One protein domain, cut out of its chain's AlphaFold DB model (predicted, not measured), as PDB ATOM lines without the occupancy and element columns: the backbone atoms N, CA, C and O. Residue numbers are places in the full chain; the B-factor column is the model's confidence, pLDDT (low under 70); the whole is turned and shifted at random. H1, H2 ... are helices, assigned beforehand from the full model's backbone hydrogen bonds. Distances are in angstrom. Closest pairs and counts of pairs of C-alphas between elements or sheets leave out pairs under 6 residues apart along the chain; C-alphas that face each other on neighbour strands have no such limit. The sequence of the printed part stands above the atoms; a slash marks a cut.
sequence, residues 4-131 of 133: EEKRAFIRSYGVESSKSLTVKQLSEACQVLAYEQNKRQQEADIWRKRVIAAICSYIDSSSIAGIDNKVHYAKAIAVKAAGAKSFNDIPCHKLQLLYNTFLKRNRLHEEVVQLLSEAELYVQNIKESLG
ATOM      1  N   GLU A   4      13.858 -36.024 -44.345       89.38
ATOM      2  CA  GLU A   4      13.719 -36.708 -45.633       89.38
ATOM      3  C   GLU A   4      12.858 -35.921 -46.629       89.38
ATOM      4  O   GLU A   4      13.289 -35.680 -47.754       89.38
ATOM      5  N   GLU A   5      11.698 -35.426 -46.190       88.88
ATOM      6  CA  GLU A   5      10.806 -34.575 -46.991       88.88
ATOM      7  C   GLU A   5      11.513 -33.282 -47.407       88.88
ATOM      8  O   GLU A   5      11.437 -32.861 -48.560       88.88
ATOM      9  N   LYS A   6      12.268 -32.684 -46.480       90.19
ATOM     10  CA  LYS A   6      13.088 -31.503 -46.748       90.19
ATOM     11  C   LYS A   6      14.154 -31.798 -47.803       90.19
ATOM     12  O   LYS A   6      14.296 -31.026 -48.741       90.19
ATOM     13  N   ARG A   7      14.897 -32.906 -47.684       91.12
ATOM     14  CA  ARG A   7      15.922 -33.289 -48.674       91.12
ATOM     15  C   ARG A   7      15.320 -33.568 -50.047       91.12
ATOM     16  O   ARG A   7      15.892 -33.129 -51.039       91.12
ATOM     17  N   ALA A   8      14.172 -34.239 -50.111       92.00
ATOM     18  CA  ALA A   8      13.457 -34.469 -51.364       92.00
ATOM     19  C   ALA A   8      13.019 -33.148 -52.021       92.00
ATOM     20  O   ALA A   8      13.240 -32.955 -53.214       92.00
ATOM     21  N   PHE A   9      12.484 -32.215 -51.227       92.56
ATOM     22  CA  PHE A   9      12.093 -30.884 -51.690       92.56
ATOM     23  C   PHE A   9      13.284 -30.044 -52.170       92.56
ATOM     24  O   PHE A   9      13.196 -29.356 -53.173       92.56
ATOM     25  N   ILE A  10      14.434 -30.113 -51.499       93.44
ATOM     26  CA  ILE A  10      15.646 -29.411 -51.949       93.44
ATOM     27  C   ILE A  10      16.204 -30.049 -53.233       93.44
ATOM     28  O   ILE A  10      16.571 -29.335 -54.169       93.44
ATOM     29  N   ARG A  11      16.171 -31.384 -53.335       93.69
ATOM     30  CA  ARG A  11      16.610 -32.126 -54.524       93.69
ATOM     31  C   ARG A  11      15.759 -31.828 -55.765       93.69
ATOM     32  O   ARG A  11      16.304 -31.877 -56.864       93.69
ATOM     33  N   SER A  12      14.476 -31.468 -55.630       93.25
ATOM     34  CA  SER A  12      13.651 -31.083 -56.792       93.25
ATOM     35  C   SER A  12      14.143 -29.811 -57.490       93.25
ATOM     36  O   SER A  12      13.829 -29.604 -58.657       93.25
ATOM     37  N   TYR A  13      14.951 -28.991 -56.811       92.81
ATOM     38  CA  TYR A  13      15.628 -27.829 -57.396       92.81
ATOM     39  C   TYR A  13      17.028 -28.156 -57.950       92.81
ATOM     40  O   TYR A  13      17.752 -27.246 -58.353       92.81
ATOM     41  N   GLY A  14      17.431 -29.433 -57.972       92.88
ATOM     42  CA  GLY A  14      18.729 -29.880 -58.489       92.88
ATOM     43  C   GLY A  14      19.916 -29.589 -57.567       92.88
ATOM     44  O   GLY A  14      21.059 -29.637 -58.012       92.88
ATOM     45  N   VAL A  15      19.665 -29.278 -56.293       93.25
ATOM     46  CA  VAL A  15      20.699 -28.980 -55.293       93.25
ATOM     47  C   VAL A  15      20.624 -29.956 -54.120       93.25
ATOM     48  O   VAL A  15      19.571 -30.514 -53.823       93.25
ATOM     49  N   GLU A  16      21.740 -30.168 -53.426       90.25
ATOM     50  CA  GLU A  16      21.783 -31.044 -52.242       90.25
ATOM     51  C   GLU A  16      21.581 -30.287 -50.926       90.25
ATOM     52  O   GLU A  16      21.260 -30.876 -49.894       90.25
ATOM     53  N   SER A  17      21.750 -28.963 -50.959       91.12
ATOM     54  CA  SER A  17      21.657 -28.095 -49.792       91.12
ATOM     55  C   SER A  17      20.797 -26.878 -50.085       91.12
ATOM     56  O   SER A  17      20.920 -26.250 -51.134       91.12
ATOM     57  N   SER A  18      19.984 -26.479 -49.106       87.00
ATOM     58  CA  SER A  18      19.225 -25.227 -49.173       87.00
ATOM     59  C   SER A  18      20.133 -23.997 -49.281       87.00
ATOM     60  O   SER A  18      19.691 -22.959 -49.758       87.00
ATOM     61  N   LYS A  19      21.406 -24.107 -48.868       91.62
ATOM     62  CA  LYS A  19      22.416 -23.044 -49.019       91.62
ATOM     63  C   LYS A  19      22.869 -22.844 -50.466       91.62
ATOM     64  O   LYS A  19      23.438 -21.807 -50.778       91.62
ATOM     65  N   SER A  20      22.639 -23.834 -51.322       93.81
ATOM     66  CA  SER A  20      23.045 -23.819 -52.728       93.81
ATOM     67  C   SER A  20      21.929 -23.338 -53.659       93.81
ATOM     68  O   SER A  20      22.120 -23.319 -54.870       93.81
ATOM     69  N   LEU A  21      20.766 -22.960 -53.115       92.94
ATOM     70  CA  LEU A  21      19.666 -22.406 -53.901       92.94
ATOM     71  C   LEU A  21      20.039 -21.024 -54.442       92.94
ATOM     72  O   LEU A  21      20.484 -20.144 -53.703       92.94
ATOM     73  N   THR A  22      19.792 -20.810 -55.731       95.56
ATOM     74  CA  THR A  22      19.836 -19.467 -56.321       95.56
ATOM     75  C   THR A  22      18.711 -18.595 -55.760       95.56
ATOM     76  O   THR A  22      17.694 -19.098 -55.282       95.56
ATOM     77  N   VAL A  23      18.838 -17.270 -55.888       94.12
ATOM     78  CA  VAL A  23      17.802 -16.314 -55.448       94.12
ATOM     79  C   VAL A  23      16.431 -16.636 -56.061       94.12
ATOM     80  O   VAL A  23      15.416 -16.592 -55.367       94.12
ATOM     81  N   LYS A  24      16.396 -17.018 -57.345       94.25
ATOM     82  CA  LYS A  24      15.152 -17.384 -58.038       94.25
ATOM     83  C   LYS A  24      14.527 -18.657 -57.454       94.25
ATOM     84  O   LYS A  24      13.341 -18.651 -57.143       94.25
ATOM     85  N   GLN A  25      15.327 -19.706 -57.255       94.75
ATOM     86  CA  GLN A  25      14.855 -20.974 -56.685       94.75
ATOM     87  C   GLN A  25      14.408 -20.818 -55.228       94.75
ATOM     88  O   GLN A  25      13.409 -21.404 -54.827       94.75
ATOM     89  N   LEU A  26      15.113 -20.001 -54.439       93.56
ATOM     90  CA  LEU A  26      14.725 -19.705 -53.063       93.56
ATOM     91  C   LEU A  26      13.365 -18.994 -53.008       93.56
ATOM     92  O   LEU A  26      12.512 -19.376 -52.211       93.56
ATOM     93  N   SER A  27      13.147 -17.999 -53.873       94.69
ATOM     94  CA  SER A  27      11.869 -17.283 -53.968       94.69
ATOM     95  C   SER A  27      10.711 -18.225 -54.313       94.69
ATOM     96  O   SER A  27       9.681 -18.228 -53.639       94.69
ATOM     97  N   GLU A  28      10.903 -19.092 -55.307       94.44
ATOM     98  CA  GLU A  28       9.913 -20.095 -55.707       94.44
ATOM     99  C   GLU A  28       9.631 -21.107 -54.585       94.44
ATOM    100  O   GLU A  28       8.474 -21.379 -54.266       94.44
ATOM    101  N   ALA A  29      10.673 -21.603 -53.916       92.19
ATOM    102  CA  ALA A  29      10.532 -22.509 -52.780       92.19
ATOM    103  C   ALA A  29       9.723 -21.880 -51.634       92.19
ATOM    104  O   ALA A  29       8.850 -22.533 -51.054       92.19
ATOM    105  N   CYS A  30       9.960 -20.601 -51.329       92.25
ATOM    106  CA  CYS A  30       9.168 -19.858 -50.350       92.25
ATOM    107  C   CYS A  30       7.694 -19.747 -50.763       92.25
ATOM    108  O   CYS A  30       6.820 -19.933 -49.915       92.25
ATOM    109  N   GLN A  31       7.403 -19.490 -52.042       92.88
ATOM    110  CA  GLN A  31       6.026 -19.411 -52.546       92.88
ATOM    111  C   GLN A  31       5.290 -20.750 -52.422       92.88
ATOM    112  O   GLN A  31       4.161 -20.780 -51.929       92.88
ATOM    113  N   VAL A  32       5.937 -21.858 -52.795       92.38
ATOM    114  CA  VAL A  32       5.363 -23.208 -52.674       92.38
ATOM    115  C   VAL A  32       5.058 -23.544 -51.214       92.38
ATOM    116  O   VAL A  32       3.953 -23.979 -50.889       92.38
ATOM    117  N   LEU A  33       6.004 -23.293 -50.305       91.19
ATOM    118  CA  LEU A  33       5.804 -23.558 -48.878       91.19
ATOM    119  C   LEU A  33       4.691 -22.692 -48.276       91.19
ATOM    120  O   LEU A  33       3.892 -23.198 -47.483       91.19
ATOM    121  N   ALA A  34       4.609 -21.417 -48.665       88.50
ATOM    122  CA  ALA A  34       3.543 -20.517 -48.234       88.50
ATOM    123  C   ALA A  34       2.169 -20.989 -48.734       88.50
ATOM    124  O   ALA A  34       1.203 -21.002 -47.969       88.50
ATOM    125  N   TYR A  35       2.079 -21.435 -49.990       90.31
ATOM    126  CA  TYR A  35       0.860 -22.017 -50.549       90.31
ATOM    127  C   TYR A  35       0.420 -23.267 -49.774       90.31
ATOM    128  O   TYR A  35      -0.722 -23.346 -49.320       90.31
ATOM    129  N   GLU A  36       1.335 -24.208 -49.534       87.31
ATOM    130  CA  GLU A  36       1.055 -25.442 -48.786       87.31
ATOM    131  C   GLU A  36       0.683 -25.187 -47.318       87.31
ATOM    132  O   GLU A  36      -0.113 -25.918 -46.719       87.31
ATOM    133  N   GLN A  37       1.259 -24.155 -46.700       86.19
ATOM    134  CA  GLN A  37       0.866 -23.721 -45.361       86.19
ATOM    135  C   GLN A  37      -0.557 -23.151 -45.366       86.19
ATOM    136  O   GLN A  37      -1.383 -23.570 -44.550       86.19
ATOM    137  N   ASN A  38      -0.864 -22.257 -46.308       86.88
ATOM    138  CA  ASN A  38      -2.192 -21.664 -46.456       86.88
ATOM    139  C   ASN A  38      -3.259 -22.729 -46.717       86.88
ATOM    140  O   ASN A  38      -4.305 -22.719 -46.069       86.88
ATOM    141  N   LYS A  39      -2.979 -23.692 -47.600       87.00
ATOM    142  CA  LYS A  39      -3.882 -24.807 -47.900       87.00
ATOM    143  C   LYS A  39      -4.198 -25.634 -46.654       87.00
ATOM    144  O   LYS A  39      -5.367 -25.835 -46.329       87.00
ATOM    145  N   ARG A  40      -3.179 -26.039 -45.887       82.75
ATOM    146  CA  ARG A  40      -3.382 -26.768 -44.619       82.75
ATOM    147  C   ARG A  40      -4.200 -25.965 -43.610       82.75
ATOM    148  O   ARG A  40      -5.024 -26.528 -42.887       82.75
ATOM    149  N   GLN A  41      -4.001 -24.652 -43.564       83.75
ATOM    150  CA  GLN A  41      -4.750 -23.773 -42.673       83.75
ATOM    151  C   GLN A  41      -6.216 -23.616 -43.103       83.75
ATOM    152  O   GLN A  41      -7.097 -23.616 -42.240       83.75
ATOM    153  N   GLN A  42      -6.488 -23.562 -44.410       88.94
ATOM    154  CA  GLN A  42      -7.841 -23.583 -44.973       88.94
ATOM    155  C   GLN A  42      -8.554 -24.908 -44.685       88.94
ATOM    156  O   GLN A  42      -9.695 -24.903 -44.224       88.94
ATOM    157  N   GLU A  43      -7.883 -26.045 -44.874       90.00
ATOM    158  CA  GLU A  43      -8.440 -27.362 -44.543       90.00
ATOM    159  C   GLU A  43      -8.812 -27.456 -43.057       90.00
ATOM    160  O   GLU A  43      -9.921 -27.870 -42.710       90.00
ATOM    161  N   ALA A  44      -7.923 -27.010 -42.165       90.00
ATOM    162  CA  ALA A  44      -8.210 -26.961 -40.735       90.00
ATOM    163  C   ALA A  44      -9.395 -26.031 -40.409       90.00
ATOM    164  O   ALA A  44     -10.184 -26.338 -39.517       90.00
ATOM    165  N   ASP A  45      -9.548 -24.912 -41.123       93.75
ATOM    166  CA  ASP A  45     -10.670 -23.981 -40.950       93.75
ATOM    167  C   ASP A  45     -12.019 -24.603 -41.327       93.75
ATOM    168  O   ASP A  45     -13.001 -24.466 -40.590       93.75
ATOM    169  N   ILE A  46     -12.051 -25.365 -42.422       96.00
ATOM    170  CA  ILE A  46     -13.236 -26.119 -42.846       96.00
ATOM    171  C   ILE A  46     -13.650 -27.102 -41.749       96.00
ATOM    172  O   ILE A  46     -14.816 -27.134 -41.344       96.00
ATOM    173  N   TRP A  47     -12.702 -27.878 -41.220       97.44
ATOM    174  CA  TRP A  47     -12.994 -28.835 -40.152       97.44
ATOM    175  C   TRP A  47     -13.418 -28.156 -38.851       97.44
ATOM    176  O   TRP A  47     -14.357 -28.621 -38.205       97.44
ATOM    177  N   ARG A  48     -12.816 -27.016 -38.499       97.75
ATOM    178  CA  ARG A  48     -13.229 -26.199 -37.348       97.75
ATOM    179  C   ARG A  48     -14.699 -25.781 -37.453       97.75
ATOM    180  O   ARG A  48     -15.457 -25.967 -36.502       97.75
ATOM    181  N   LYS A  49     -15.130 -25.286 -38.615       97.56
ATOM    182  CA  LYS A  49     -16.535 -24.916 -38.864       97.56
ATOM    183  C   LYS A  49     -17.475 -26.122 -38.784       97.56
ATOM    184  O   LYS A  49     -18.517 -26.033 -38.140       97.56
ATOM    185  N   ARG A  50     -17.087 -27.263 -39.365       98.06
ATOM    186  CA  ARG A  50     -17.867 -28.515 -39.311       98.06
ATOM    187  C   ARG A  50     -18.070 -29.021 -37.884       98.06
ATOM    188  O   ARG A  50     -19.182 -29.387 -37.522       98.06
ATOM    189  N   VAL A  51     -17.013 -29.010 -37.074       98.38
ATOM    190  CA  VAL A  51     -17.072 -29.409 -35.659       98.38
ATOM    191  C   VAL A  51     -18.019 -28.502 -34.878       98.38
ATOM    192  O   VAL A  51     -18.860 -29.007 -34.139       98.38
ATOM    193  N   ILE A  52     -17.932 -27.182 -35.079       97.94
ATOM    194  CA  ILE A  52     -18.861 -26.234 -34.447       97.94
ATOM    195  C   ILE A  52     -20.302 -26.567 -34.841       97.94
ATOM    196  O   ILE A  52     -21.142 -26.690 -33.961       97.94
ATOM    197  N   ALA A  53     -20.585 -26.760 -36.132       97.94
ATOM    198  CA  ALA A  53     -21.935 -27.073 -36.600       97.94
ATOM    199  C   ALA A  53     -22.490 -28.369 -35.982       97.94
ATOM    200  O   ALA A  53     -23.610 -28.374 -35.474       97.94
ATOM    201  N   ALA A  54     -21.693 -29.443 -35.958       98.00
ATOM    202  CA  ALA A  54     -22.107 -30.727 -35.394       98.00
ATOM    203  C   ALA A  54     -22.392 -30.640 -33.883       98.00
ATOM    204  O   ALA A  54     -23.393 -31.175 -33.407       98.00
ATOM    205  N   ILE A  55     -21.550 -29.924 -33.127       97.25
ATOM    206  CA  ILE A  55     -21.766 -29.730 -31.687       97.25
ATOM    207  C   ILE A  55     -22.947 -28.791 -31.424       97.25
ATOM    208  O   ILE A  55     -23.713 -29.032 -30.499       97.25
ATOM    209  N   CYS A  56     -23.139 -27.748 -32.231       96.12
ATOM    210  CA  CYS A  56     -24.316 -26.886 -32.132       96.12
ATOM    211  C   CYS A  56     -25.613 -27.685 -32.313       96.12
ATOM    212  O   CYS A  56     -26.512 -27.538 -31.498       96.12
ATOM    213  N   SER A  57     -25.676 -28.573 -33.310       95.50
ATOM    214  CA  SER A  57     -26.823 -29.471 -33.522       95.50
ATOM    215  C   SER A  57     -27.063 -30.407 -32.328       95.50
ATOM    216  O   SER A  57     -28.206 -30.642 -31.938       95.50
ATOM    217  N   TYR A  58     -25.993 -30.876 -31.677       94.75
ATOM    218  CA  TYR A  58     -26.114 -31.600 -30.411       94.75
ATOM    219  C   TYR A  58     -26.709 -30.720 -29.300       94.75
ATOM    220  O   TYR A  58     -27.591 -31.166 -28.575       94.75
ATOM    221  N   ILE A  59     -26.246 -29.474 -29.154       94.00
ATOM    222  CA  ILE A  59     -26.764 -28.554 -28.131       94.00
ATOM    223  C   ILE A  59     -28.260 -28.300 -28.356       94.00
ATOM    224  O   ILE A  59     -29.025 -28.380 -27.399       94.00
ATOM    225  N   ASP A  60     -28.669 -28.074 -29.606       92.44
ATOM    226  CA  ASP A  60     -30.060 -27.788 -29.984       92.44
ATOM    227  C   ASP A  60     -31.024 -28.946 -29.680       92.44
ATOM    228  O   ASP A  60     -32.170 -28.705 -29.322       92.44
ATOM    229  N   SER A  61     -30.557 -30.193 -29.796       88.62
ATOM    230  CA  SER A  61     -31.343 -31.402 -29.489       88.62
ATOM    231  C   SER A  61     -31.252 -31.847 -28.024       88.62
ATOM    232  O   SER A  61     -31.953 -32.759 -27.595       88.62
ATOM    233  N   SER A  62     -30.385 -31.221 -27.229       83.38
ATOM    234  CA  SER A  62     -30.176 -31.578 -25.827       83.38
ATOM    235  C   SER A  62     -31.033 -30.746 -24.870       83.38
ATOM    236  O   SER A  62     -31.552 -29.689 -25.217       83.38
ATOM    237  N   SER A  63     -31.077 -31.156 -23.601       76.06
ATOM    238  CA  SER A  63     -31.685 -30.387 -22.503       76.06
ATOM    239  C   SER A  63     -31.016 -29.033 -22.224       76.06
ATOM    240  O   SER A  63     -31.465 -28.297 -21.351       76.06
ATOM    241  N   ILE A  64     -29.938 -28.709 -22.944       79.12
ATOM    242  CA  ILE A  64     -29.195 -27.450 -22.846       79.12
ATOM    243  C   ILE A  64     -29.516 -26.513 -24.026       79.12
ATOM    244  O   ILE A  64     -28.750 -25.596 -24.330       79.12
ATOM    245  N   ALA A  65     -30.627 -26.746 -24.723       73.56
ATOM    246  CA  ALA A  65     -31.133 -25.838 -25.741       73.56
ATOM    247  C   ALA A  65     -31.407 -24.433 -25.153       73.56
ATOM    248  O   ALA A  65     -31.775 -24.292 -23.988       73.56
ATOM    249  N   GLY A  66     -31.221 -23.384 -25.965       75.31
ATOM    250  CA  GLY A  66     -31.525 -21.996 -25.576       75.31
ATOM    251  C   GLY A  66     -30.382 -21.192 -24.937       75.31
ATOM    252  O   GLY A  66     -30.629 -20.099 -24.441       75.31
ATOM    253  N   ILE A  67     -29.133 -21.675 -24.952       82.62
ATOM    254  CA  ILE A  67     -27.982 -20.876 -24.488       82.62
ATOM    255  C   ILE A  67     -27.676 -19.740 -25.484       82.62
ATOM    256  O   ILE A  67     -27.363 -20.003 -26.649       82.62
ATOM    257  N   ASP A  68     -27.600 -18.500 -24.988       79.56
ATOM    258  CA  ASP A  68     -27.290 -17.278 -25.761       79.56
ATOM    259  C   ASP A  68     -25.917 -17.279 -26.469       79.56
ATOM    260  O   ASP A  68     -25.660 -16.475 -27.362       79.56
ATOM    261  N   ASN A  69     -25.010 -18.200 -26.118       88.88
ATOM    262  CA  ASN A  69     -23.676 -18.314 -26.713       88.88
ATOM    263  C   ASN A  69     -23.293 -19.756 -27.084       88.88
ATOM    264  O   ASN A  69     -22.245 -20.292 -26.696       88.88
ATOM    265  N   LYS A  70     -24.155 -20.389 -27.883       90.94
ATOM    266  CA  LYS A  70     -23.991 -21.767 -28.369       90.94
ATOM    267  C   LYS A  70     -22.627 -22.034 -29.019       90.94
ATOM    268  O   LYS A  70     -22.014 -23.067 -28.768       90.94
ATOM    269  N   VAL A  71     -22.107 -21.093 -29.813       94.94
ATOM    270  CA  VAL A  71     -20.816 -21.259 -30.509       94.94
ATOM    271  C   VAL A  71     -19.642 -21.284 -29.532       94.94
ATOM    272  O   VAL A  71     -18.730 -22.098 -29.694       94.94
ATOM    273  N   HIS A  72     -19.636 -20.419 -28.515       94.88
ATOM    274  CA  HIS A  72     -18.587 -20.445 -27.497       94.88
ATOM    275  C   HIS A  72     -18.632 -21.749 -26.698       94.88
ATOM    276  O   HIS A  72     -17.594 -22.368 -26.458       94.88
ATOM    277  N   TYR A  73     -19.835 -22.211 -26.358       94.88
ATOM    278  CA  TYR A  73     -20.019 -23.480 -25.665       94.88
ATOM    279  C   TYR A  73     -19.536 -24.670 -26.508       94.88
ATOM    280  O   TYR A  73     -18.764 -25.499 -26.026       94.88
ATOM    281  N   ALA A  74     -19.875 -24.700 -27.800       96.50
ATOM    282  CA  ALA A  74     -19.389 -25.713 -28.734       96.50
ATOM    283  C   ALA A  74     -17.852 -25.747 -28.807       96.50
ATOM    284  O   ALA A  74     -17.242 -26.818 -28.743       96.50
ATOM    285  N   LYS A  75     -17.204 -24.578 -28.873       97.12
ATOM    286  CA  LYS A  75     -15.736 -24.480 -28.838       97.12
ATOM    287  C   LYS A  75     -15.166 -25.018 -27.524       97.12
ATOM    288  O   LYS A  75     -14.195 -25.766 -27.565       97.12
ATOM    289  N   ALA A  76     -15.769 -24.686 -26.384       96.56
ATOM    290  CA  ALA A  76     -15.325 -25.172 -25.077       96.56
ATOM    291  C   ALA A  76     -15.423 -26.704 -24.963       96.56
ATOM    292  O   ALA A  76     -14.472 -27.347 -24.513       96.56
ATOM    293  N   ILE A  77     -16.522 -27.300 -25.445       96.06
ATOM    294  CA  ILE A  77     -16.682 -28.761 -25.529       96.06
ATOM    295  C   ILE A  77     -15.563 -29.369 -26.377       96.06
ATOM    296  O   ILE A  77     -14.899 -30.305 -25.935       96.06
ATOM    297  N   ALA A  78     -15.327 -28.829 -27.576       98.00
ATOM    298  CA  ALA A  78     -14.309 -29.345 -28.483       98.00
ATOM    299  C   ALA A  78     -12.897 -29.263 -27.880       98.00
ATOM    300  O   ALA A  78     -12.140 -30.227 -27.968       98.00
ATOM    301  N   VAL A  79     -12.554 -28.147 -27.229       98.31
ATOM    302  CA  VAL A  79     -11.264 -27.957 -26.544       98.31
ATOM    303  C   VAL A  79     -11.079 -28.984 -25.431       98.31
ATOM    304  O   VAL A  79     -10.042 -29.651 -25.379       98.31
ATOM    305  N   LYS A  80     -12.105 -29.169 -24.590       97.25
ATOM    306  CA  LYS A  80     -12.086 -30.141 -23.490       97.25
ATOM    307  C   LYS A  80     -11.960 -31.576 -24.003       97.25
ATOM    308  O   LYS A  80     -11.148 -32.334 -23.486       97.25
ATOM    309  N   ALA A  81     -12.711 -31.935 -25.043       96.38
ATOM    310  CA  ALA A  81     -12.676 -33.267 -25.641       96.38
ATOM    311  C   ALA A  81     -11.352 -33.555 -26.373       96.38
ATOM    312  O   ALA A  81     -10.866 -34.683 -26.359       96.38
ATOM    313  N   ALA A  82     -10.742 -32.544 -26.997       96.00
ATOM    314  CA  ALA A  82      -9.469 -32.689 -27.697       96.00
ATOM    315  C   ALA A  82      -8.241 -32.659 -26.772       96.00
ATOM    316  O   ALA A  82      -7.157 -33.063 -27.212       96.00
ATOM    317  N   GLY A  83      -8.384 -32.160 -25.538       95.62
ATOM    318  CA  GLY A  83      -7.262 -31.884 -24.636       95.62
ATOM    319  C   GLY A  83      -6.347 -30.770 -25.158       95.62
ATOM    320  O   GLY A  83      -5.128 -30.877 -25.053       95.62
ATOM    321  N   ALA A  84      -6.920 -29.748 -25.799       96.06
ATOM    322  CA  ALA A  84      -6.185 -28.603 -26.342       96.06
ATOM    323  C   ALA A  84      -6.260 -27.392 -25.396       96.06
ATOM    324  O   ALA A  84      -7.093 -27.356 -24.494       96.06
ATOM    325  N   LYS A  85      -5.399 -26.383 -25.599       95.56
ATOM    326  CA  LYS A  85      -5.458 -25.113 -24.846       95.56
ATOM    327  C   LYS A  85      -6.491 -24.157 -25.436       95.56
ATOM    328  O   LYS A  85      -7.252 -23.537 -24.702       95.56
ATOM    329  N   SER A  86      -6.534 -24.062 -26.761       96.06
ATOM    330  CA  SER A  86      -7.525 -23.281 -27.494       96.06
ATOM    331  C   SER A  86      -8.131 -24.087 -28.641       96.06
ATOM    332  O   SER A  86      -7.598 -25.112 -29.068       96.06
ATOM    333  N   PHE A  87      -9.264 -23.619 -29.167       96.50
ATOM    334  CA  PHE A  87      -9.960 -24.298 -30.264       96.50
ATOM    335  C   PHE A  87      -9.138 -24.321 -31.561       96.50
ATOM    336  O   PHE A  87      -9.219 -25.272 -32.336       96.50
ATOM    337  N   ASN A  88      -8.320 -23.290 -31.784       94.62
ATOM    338  CA  ASN A  88      -7.463 -23.199 -32.964       94.62
ATOM    339  C   ASN A  88      -6.220 -24.099 -32.861       94.62
ATOM    340  O   ASN A  88      -5.637 -24.416 -33.893       94.62
ATOM    341  N   ASP A  89      -5.866 -24.559 -31.656       95.00
ATOM    342  CA  ASP A  89      -4.752 -25.491 -31.435       95.00
ATOM    343  C   ASP A  89      -5.138 -26.953 -31.701       95.00
ATOM    344  O   ASP A  89      -4.282 -27.838 -31.644       95.00
ATOM    345  N   ILE A  90      -6.421 -27.244 -31.954       95.50
ATOM    346  CA  ILE A  90      -6.883 -28.613 -32.184       95.50
ATOM    347  C   ILE A  90      -6.342 -29.107 -33.539       95.50
ATOM    348  O   ILE A  90      -6.675 -28.535 -34.581       95.50
ATOM    349  N   PRO A  91      -5.562 -30.206 -33.569       94.19
ATOM    350  CA  PRO A  91      -5.064 -30.770 -34.817       94.19
ATOM    351  C   PRO A  91      -6.196 -31.252 -35.733       94.19
ATOM    352  O   PRO A  91      -7.200 -31.789 -35.264       94.19
ATOM    353  N   CYS A  92      -5.988 -31.163 -37.050       94.75
ATOM    354  CA  CYS A  92      -6.987 -31.533 -38.061       94.75
ATOM    355  C   CYS A  92      -7.572 -32.947 -37.864       94.75
ATOM    356  O   CYS A  92      -8.788 -33.119 -37.883       94.75
ATOM    357  N   HIS A  93      -6.735 -33.947 -37.566       95.06
ATOM    358  CA  HIS A  93      -7.205 -35.317 -37.315       95.06
ATOM    359  C   HIS A  93      -8.141 -35.416 -36.095       95.06
ATOM    360  O   HIS A  93      -9.113 -36.169 -36.120       95.06
ATOM    361  N   LYS A  94      -7.900 -34.626 -35.036       97.38
ATOM    362  CA  LYS A  94      -8.799 -34.568 -33.873       97.38
ATOM    363  C   LYS A  94     -10.102 -33.852 -34.215       97.38
ATOM    364  O   LYS A  94     -11.148 -34.284 -33.748       97.38
ATOM    365  N   LEU A  95     -10.064 -32.806 -35.045       98.06
ATOM    366  CA  LEU A  95     -11.285 -32.153 -35.535       98.06
ATOM    367  C   LEU A  95     -12.157 -33.133 -36.332       98.06
ATOM    368  O   LEU A  95     -13.361 -33.198 -36.107       98.06
ATOM    369  N   GLN A  96     -11.556 -33.930 -37.217       97.69
ATOM    370  CA  GLN A  96     -12.262 -34.969 -37.974       97.69
ATOM    371  C   GLN A  96     -12.885 -36.021 -37.054       97.69
ATOM    372  O   GLN A  96     -14.055 -36.365 -37.218       97.69
ATOM    373  N   LEU A  97     -12.126 -36.493 -36.060       98.06
ATOM    374  CA  LEU A  97     -12.625 -37.438 -35.067       98.06
ATOM    375  C   LEU A  97     -13.820 -36.858 -34.301       98.06
ATOM    376  O   LEU A  97     -14.870 -37.490 -34.262       98.06
ATOM    377  N   LEU A  98     -13.688 -35.639 -33.766       98.06
ATOM    378  CA  LEU A  98     -14.769 -34.949 -33.061       98.06
ATOM    379  C   LEU A  98     -16.011 -34.818 -33.942       98.06
ATOM    380  O   LEU A  98     -17.103 -35.176 -33.510       98.06
ATOM    381  N   TYR A  99     -15.847 -34.351 -35.180       98.44
ATOM    382  CA  TYR A  99     -16.948 -34.224 -36.127       98.44
ATOM    383  C   TYR A  99     -17.681 -35.557 -36.320       98.44
ATOM    384  O   TYR A  99     -18.893 -35.611 -36.138       98.44
ATOM    385  N   ASN A 100     -16.954 -36.638 -36.610       98.19
ATOM    386  CA  ASN A 100     -17.549 -37.957 -36.829       98.19
ATOM    387  C   ASN A 100     -18.253 -38.489 -35.573       98.19
ATOM    388  O   ASN A 100     -19.332 -39.076 -35.668       98.19
ATOM    389  N   THR A 101     -17.673 -38.267 -34.391       98.12
ATOM    390  CA  THR A 101     -18.281 -38.658 -33.115       98.12
ATOM    391  C   THR A 101     -19.603 -37.932 -32.878       98.12
ATOM    392  O   THR A 101     -20.600 -38.584 -32.566       98.12
ATOM    393  N   PHE A 102     -19.640 -36.608 -33.051       97.50
ATOM    394  CA  PHE A 102     -20.870 -35.833 -32.876       97.50
ATOM    395  C   PHE A 102     -21.903 -36.143 -33.959       97.50
ATOM    396  O   PHE A 102     -23.074 -36.294 -33.641       97.50
ATOM    397  N   LEU A 103     -21.482 -36.347 -35.208       97.50
ATOM    398  CA  LEU A 103     -22.390 -36.728 -36.288       97.50
ATOM    399  C   LEU A 103     -23.086 -38.067 -35.998       97.50
ATOM    400  O   LEU A 103     -24.308 -38.163 -36.091       97.50
ATOM    401  N   LYS A 104     -22.320 -39.088 -35.587       97.62
ATOM    402  CA  LYS A 104     -22.876 -40.396 -35.212       97.62
ATOM    403  C   LYS A 104     -23.811 -40.285 -34.009       97.62
ATOM    404  O   LYS A 104     -24.855 -40.927 -33.989       97.62
ATOM    405  N   ARG A 105     -23.436 -39.481 -33.012       95.75
ATOM    406  CA  ARG A 105     -24.256 -39.237 -31.822       95.75
ATOM    407  C   ARG A 105     -25.594 -38.594 -32.182       95.75
ATOM    408  O   ARG A 105     -26.613 -39.077 -31.707       95.75
ATOM    409  N   ASN A 106     -25.583 -37.530 -32.983       96.19
ATOM    410  CA  ASN A 106     -26.794 -36.790 -33.342       96.19
ATOM    411  C   ASN A 106     -27.757 -37.688 -34.116       96.19
ATOM    412  O   ASN A 106     -28.922 -37.781 -33.755       96.19
ATOM    413  N   ARG A 107     -27.237 -38.450 -35.085       95.81
ATOM    414  CA  ARG A 107     -28.031 -39.433 -35.823       95.81
ATOM    415  C   ARG A 107     -28.658 -40.486 -34.909       95.81
ATOM    416  O   ARG A 107     -29.844 -40.753 -35.012       95.81
ATOM    417  N   LEU A 108     -27.874 -41.064 -33.996       95.50
ATOM    418  CA  LEU A 108     -28.398 -42.054 -33.052       95.50
ATOM    419  C   LEU A 108     -29.483 -41.450 -32.151       95.50
ATOM    420  O   LEU A 108     -30.456 -42.119 -31.826       95.50
ATOM    421  N   HIS A 109     -29.315 -40.194 -31.735       93.94
ATOM    422  CA  HIS A 109     -30.319 -39.497 -30.943       93.94
ATOM    423  C   HIS A 109     -31.633 -39.327 -31.719       93.94
ATOM    424  O   HIS A 109     -32.683 -39.654 -31.176       93.94
ATOM    425  N   GLU A 110     -31.574 -38.894 -32.979       93.12
ATOM    426  CA  GLU A 110     -32.744 -38.781 -33.862       93.12
ATOM    427  C   GLU A 110     -33.446 -40.134 -34.059       93.12
ATOM    428  O   GLU A 110     -34.660 -40.227 -33.884       93.12
ATOM    429  N   GLU A 111     -32.685 -41.197 -34.341       95.25
ATOM    430  CA  GLU A 111     -33.215 -42.560 -34.500       95.25
ATOM    431  C   GLU A 111     -33.924 -43.045 -33.221       95.25
ATOM    432  O   GLU A 111     -35.018 -43.604 -33.286       95.25
ATOM    433  N   VAL A 112     -33.342 -42.792 -32.043       95.25
ATOM    434  CA  VAL A 112     -33.960 -43.143 -30.753       95.25
ATOM    435  C   VAL A 112     -35.246 -42.355 -30.514       95.25
ATOM    436  O   VAL A 112     -36.234 -42.939 -30.079       95.25
ATOM    437  N   VAL A 113     -35.255 -41.050 -30.796       92.81
ATOM    438  CA  VAL A 113     -36.458 -40.215 -30.643       92.81
ATOM    439  C   VAL A 113     -37.588 -40.737 -31.530       92.81
ATOM    440  O   VAL A 113     -38.704 -40.898 -31.044       92.81
ATOM    441  N   GLN A 114     -37.295 -41.075 -32.787       94.00
ATOM    442  CA  GLN A 114     -38.288 -41.630 -33.703       94.00
ATOM    443  C   GLN A 114     -38.876 -42.951 -33.182       94.00
ATOM    444  O   GLN A 114     -40.096 -43.102 -33.128       94.00
ATOM    445  N   LEU A 115     -38.023 -43.881 -32.743       96.62
ATOM    446  CA  LEU A 115     -38.466 -45.167 -32.196       96.62
ATOM    447  C   LEU A 115     -39.354 -45.000 -30.956       96.62
ATOM    448  O   LEU A 115     -40.334 -45.726 -30.797       96.62
ATOM    449  N   LEU A 116     -39.023 -44.049 -30.078       94.94
ATOM    450  CA  LEU A 116     -39.838 -43.757 -28.899       94.94
ATOM    451  C   LEU A 116     -41.216 -43.220 -29.295       94.94
ATOM    452  O   LEU A 116     -42.218 -43.717 -28.786       94.94
ATOM    453  N   SER A 117     -41.284 -42.284 -30.244       94.88
ATOM    454  CA  SER A 117     -42.561 -41.759 -30.741       94.88
ATOM    455  C   SER A 117     -43.428 -42.843 -31.393       94.88
ATOM    456  O   SER A 117     -44.636 -42.893 -31.165       94.88
ATOM    457  N   GLU A 118     -42.832 -43.748 -32.171       95.38
ATOM    458  CA  GLU A 118     -43.546 -44.887 -32.762       95.38
ATOM    459  C   GLU A 118     -44.089 -45.843 -31.684       95.38
ATOM    460  O   GLU A 118     -45.240 -46.283 -31.759       95.38
ATOM    461  N   ALA A 119     -43.295 -46.125 -30.648       95.06
ATOM    462  CA  ALA A 119     -43.711 -46.963 -29.527       95.06
ATOM    463  C   ALA A 119     -44.852 -46.328 -28.712       95.06
ATOM    464  O   ALA A 119     -45.794 -47.024 -28.327       95.06
ATOM    465  N   GLU A 120     -44.806 -45.015 -28.478       94.88
ATOM    466  CA  GLU A 120     -45.868 -44.267 -27.794       94.88
ATOM    467  C   GLU A 120     -47.194 -44.340 -28.561       94.88
ATOM    468  O   GLU A 120     -48.232 -44.632 -27.962       94.88
ATOM    469  N   LEU A 121     -47.161 -44.168 -29.887       93.44
ATOM    470  CA  LEU A 121     -48.341 -44.317 -30.745       93.44
ATOM    471  C   LEU A 121     -48.909 -45.739 -30.694       93.44
ATOM    472  O   LEU A 121     -50.123 -45.921 -30.598       93.44
ATOM    473  N   TYR A 122     -48.047 -46.757 -30.719       93.88
ATOM    474  CA  TYR A 122     -48.484 -48.148 -30.608       93.88
ATOM    475  C   TYR A 122     -49.187 -48.425 -29.271       93.88
ATOM    476  O   TYR A 122     -50.265 -49.022 -29.245       93.88
ATOM    477  N   VAL A 123     -48.618 -47.944 -28.162       93.38
ATOM    478  CA  VAL A 123     -49.230 -48.061 -26.829       93.38
ATOM    479  C   VAL A 123     -50.571 -47.331 -26.773       93.38
ATOM    480  O   VAL A 123     -51.526 -47.862 -26.205       93.38
ATOM    481  N   GLN A 124     -50.663 -46.146 -27.373       91.31
ATOM    482  CA  GLN A 124     -51.898 -45.370 -27.415       91.31
ATOM    483  C   GLN A 124     -53.002 -46.108 -28.184       91.31
ATOM    484  O   GLN A 124     -54.102 -46.282 -27.660       91.31
ATOM    485  N   ASN A 125     -52.678 -46.662 -29.354       91.88
ATOM    486  CA  ASN A 125     -53.610 -47.468 -30.145       91.88
ATOM    487  C   ASN A 125     -54.085 -48.721 -29.382       91.88
ATOM    488  O   ASN A 125     -55.258 -49.096 -29.454       91.88
ATOM    489  N   ILE A 126     -53.203 -49.369 -28.608       93.06
ATOM    490  CA  ILE A 126     -53.596 -50.499 -27.751       93.06
ATOM    491  C   ILE A 126     -54.574 -50.046 -26.666       93.06
ATOM    492  O   ILE A 126     -55.610 -50.681 -26.484       93.06
ATOM    493  N   LYS A 127     -54.281 -48.954 -25.954       90.19
ATOM    494  CA  LYS A 127     -55.177 -48.424 -24.914       90.19
ATOM    495  C   LYS A 127     -56.566 -48.109 -25.471       90.19
ATOM    496  O   LYS A 127     -57.565 -48.520 -24.884       90.19
ATOM    497  N   GLU A 128     -56.614 -47.476 -26.640       88.81
ATOM    498  CA  GLU A 128     -57.855 -47.144 -27.343       88.81
ATOM    499  C   GLU A 128     -58.639 -48.397 -27.755       88.81
ATOM    500  O   GLU A 128     -59.845 -48.471 -27.514       88.81
ATOM    501  N   SER A 129     -57.965 -49.422 -28.287       85.69
ATOM    502  CA  SER A 129     -58.611 -50.695 -28.655       85.69
ATOM    503  C   SER A 129     -59.108 -51.515 -27.458       85.69
ATOM    504  O   SER A 129     -60.068 -52.273 -27.596       85.69
ATOM    505  N   LEU A 130     -58.507 -51.343 -26.276       87.81
ATOM    506  CA  LEU A 130     -58.938 -51.976 -25.023       87.81
ATOM    507  C   LEU A 130     -59.964 -51.140 -24.236       87.81
ATOM    508  O   LEU A 130     -60.412 -51.574 -23.174       87.81
ATOM    509  N   GLY A 131     -60.342 -49.951 -24.723       79.25
ATOM    510  CA  GLY A 131     -61.283 -49.055 -24.042       79.25
ATOM    511  C   GLY A 131     -60.752 -48.463 -22.729       79.25
ATOM    512  O   GLY A 131     -61.533 -47.969 -21.914       79.25
TER     513      GLY A 131
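What this domain is: This is residues 4 to 131 of the 133 residues of an uncharacterized protein of Bacteroidetes bacterium 41-46 (UniProt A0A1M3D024). Two long helices, H2 and H4, run the same way and overlap for only part of their length, side by side, making a long thin rod; the short helix H3 packs crosswise on both where they overlap. H1 is a small separate piece near the first end of H2, touching no helix, while at the other end of the rod residues 111 to 131, mostly of H4, stick out free. The printed part has 128 residues with four named helices, in the order H1, H2, H3, H4, and no named strand. The class is all helix, with 98 of the 128 residues in the helices. The whole is extended, with a radius of gyration of the C-alphas of 25.2 A and spans of 92 by 29 by 21 A.

Where its parts are: H1 is residues 4 to 11, 10.4 A from first to last C-alpha, and begins at C-alpha 4 (13.719, -36.708, -45.633). H2 is residues 23 to 61, 57.6 A long, and begins at C-alpha 23 (17.802, -16.314, -55.448). H3 is residues 70 to 82, 18.2 A long. H4 is residues 92 to 129, 55.9 A long, and ends at C-alpha 129 (-58.611, -50.695, -28.655).

How they stand to each other: H2 and H4 touch at a shallow tilt of 20 degrees and run the same way. H2 touches H4 with residues 43 to 58 alone, and H4 touches H2 with residues 92 to 106 alone; the closest C-alphas of the two helices are those of Val 51 and Tyr 99, 4.8 A apart. H3 touches residues 51 to 59 of H2, with the C-alphas of Ile 55 and Ala 74 closest at 5.5 A. These two run opposite ways at a steep tilt of 69 degrees, only just short of about perpendicular. Residues 78 to 82 of H3 touch residues 94 to 98 of H4; the closest C-alphas, those of Ala 82 and Lys 94, are 6.5 A apart. H3 and H4 run opposite ways at a steep tilt of 65 degrees. Of these 3 pairs 1 is at a shallow tilt, and the helix packing is mostly crossed, but only just. H1 is apart from H2, H3 and H4. In H1, H2, H3 and H4 every O i to N i+4 pair is within hydrogen-bond range.

The domain as a whole: The two C-alphas farthest apart are those of Ser 20 and Gly 131, 92.6 A. Residues 30 to 39, which belong to H2, and residues 111 to 131, of which 111 to 129 belong to H4, stand free. Without them the body has 97 residues and spans 63 by 26 by 20 A. The link from H1 to H2, 11 residues, is long; those from H2 to H3 and from H3 to H4, 8 and 9 residues, are short. The printed part has no cut. The mean pLDDT of the printed part is 92.9, and no printed residue is under 70.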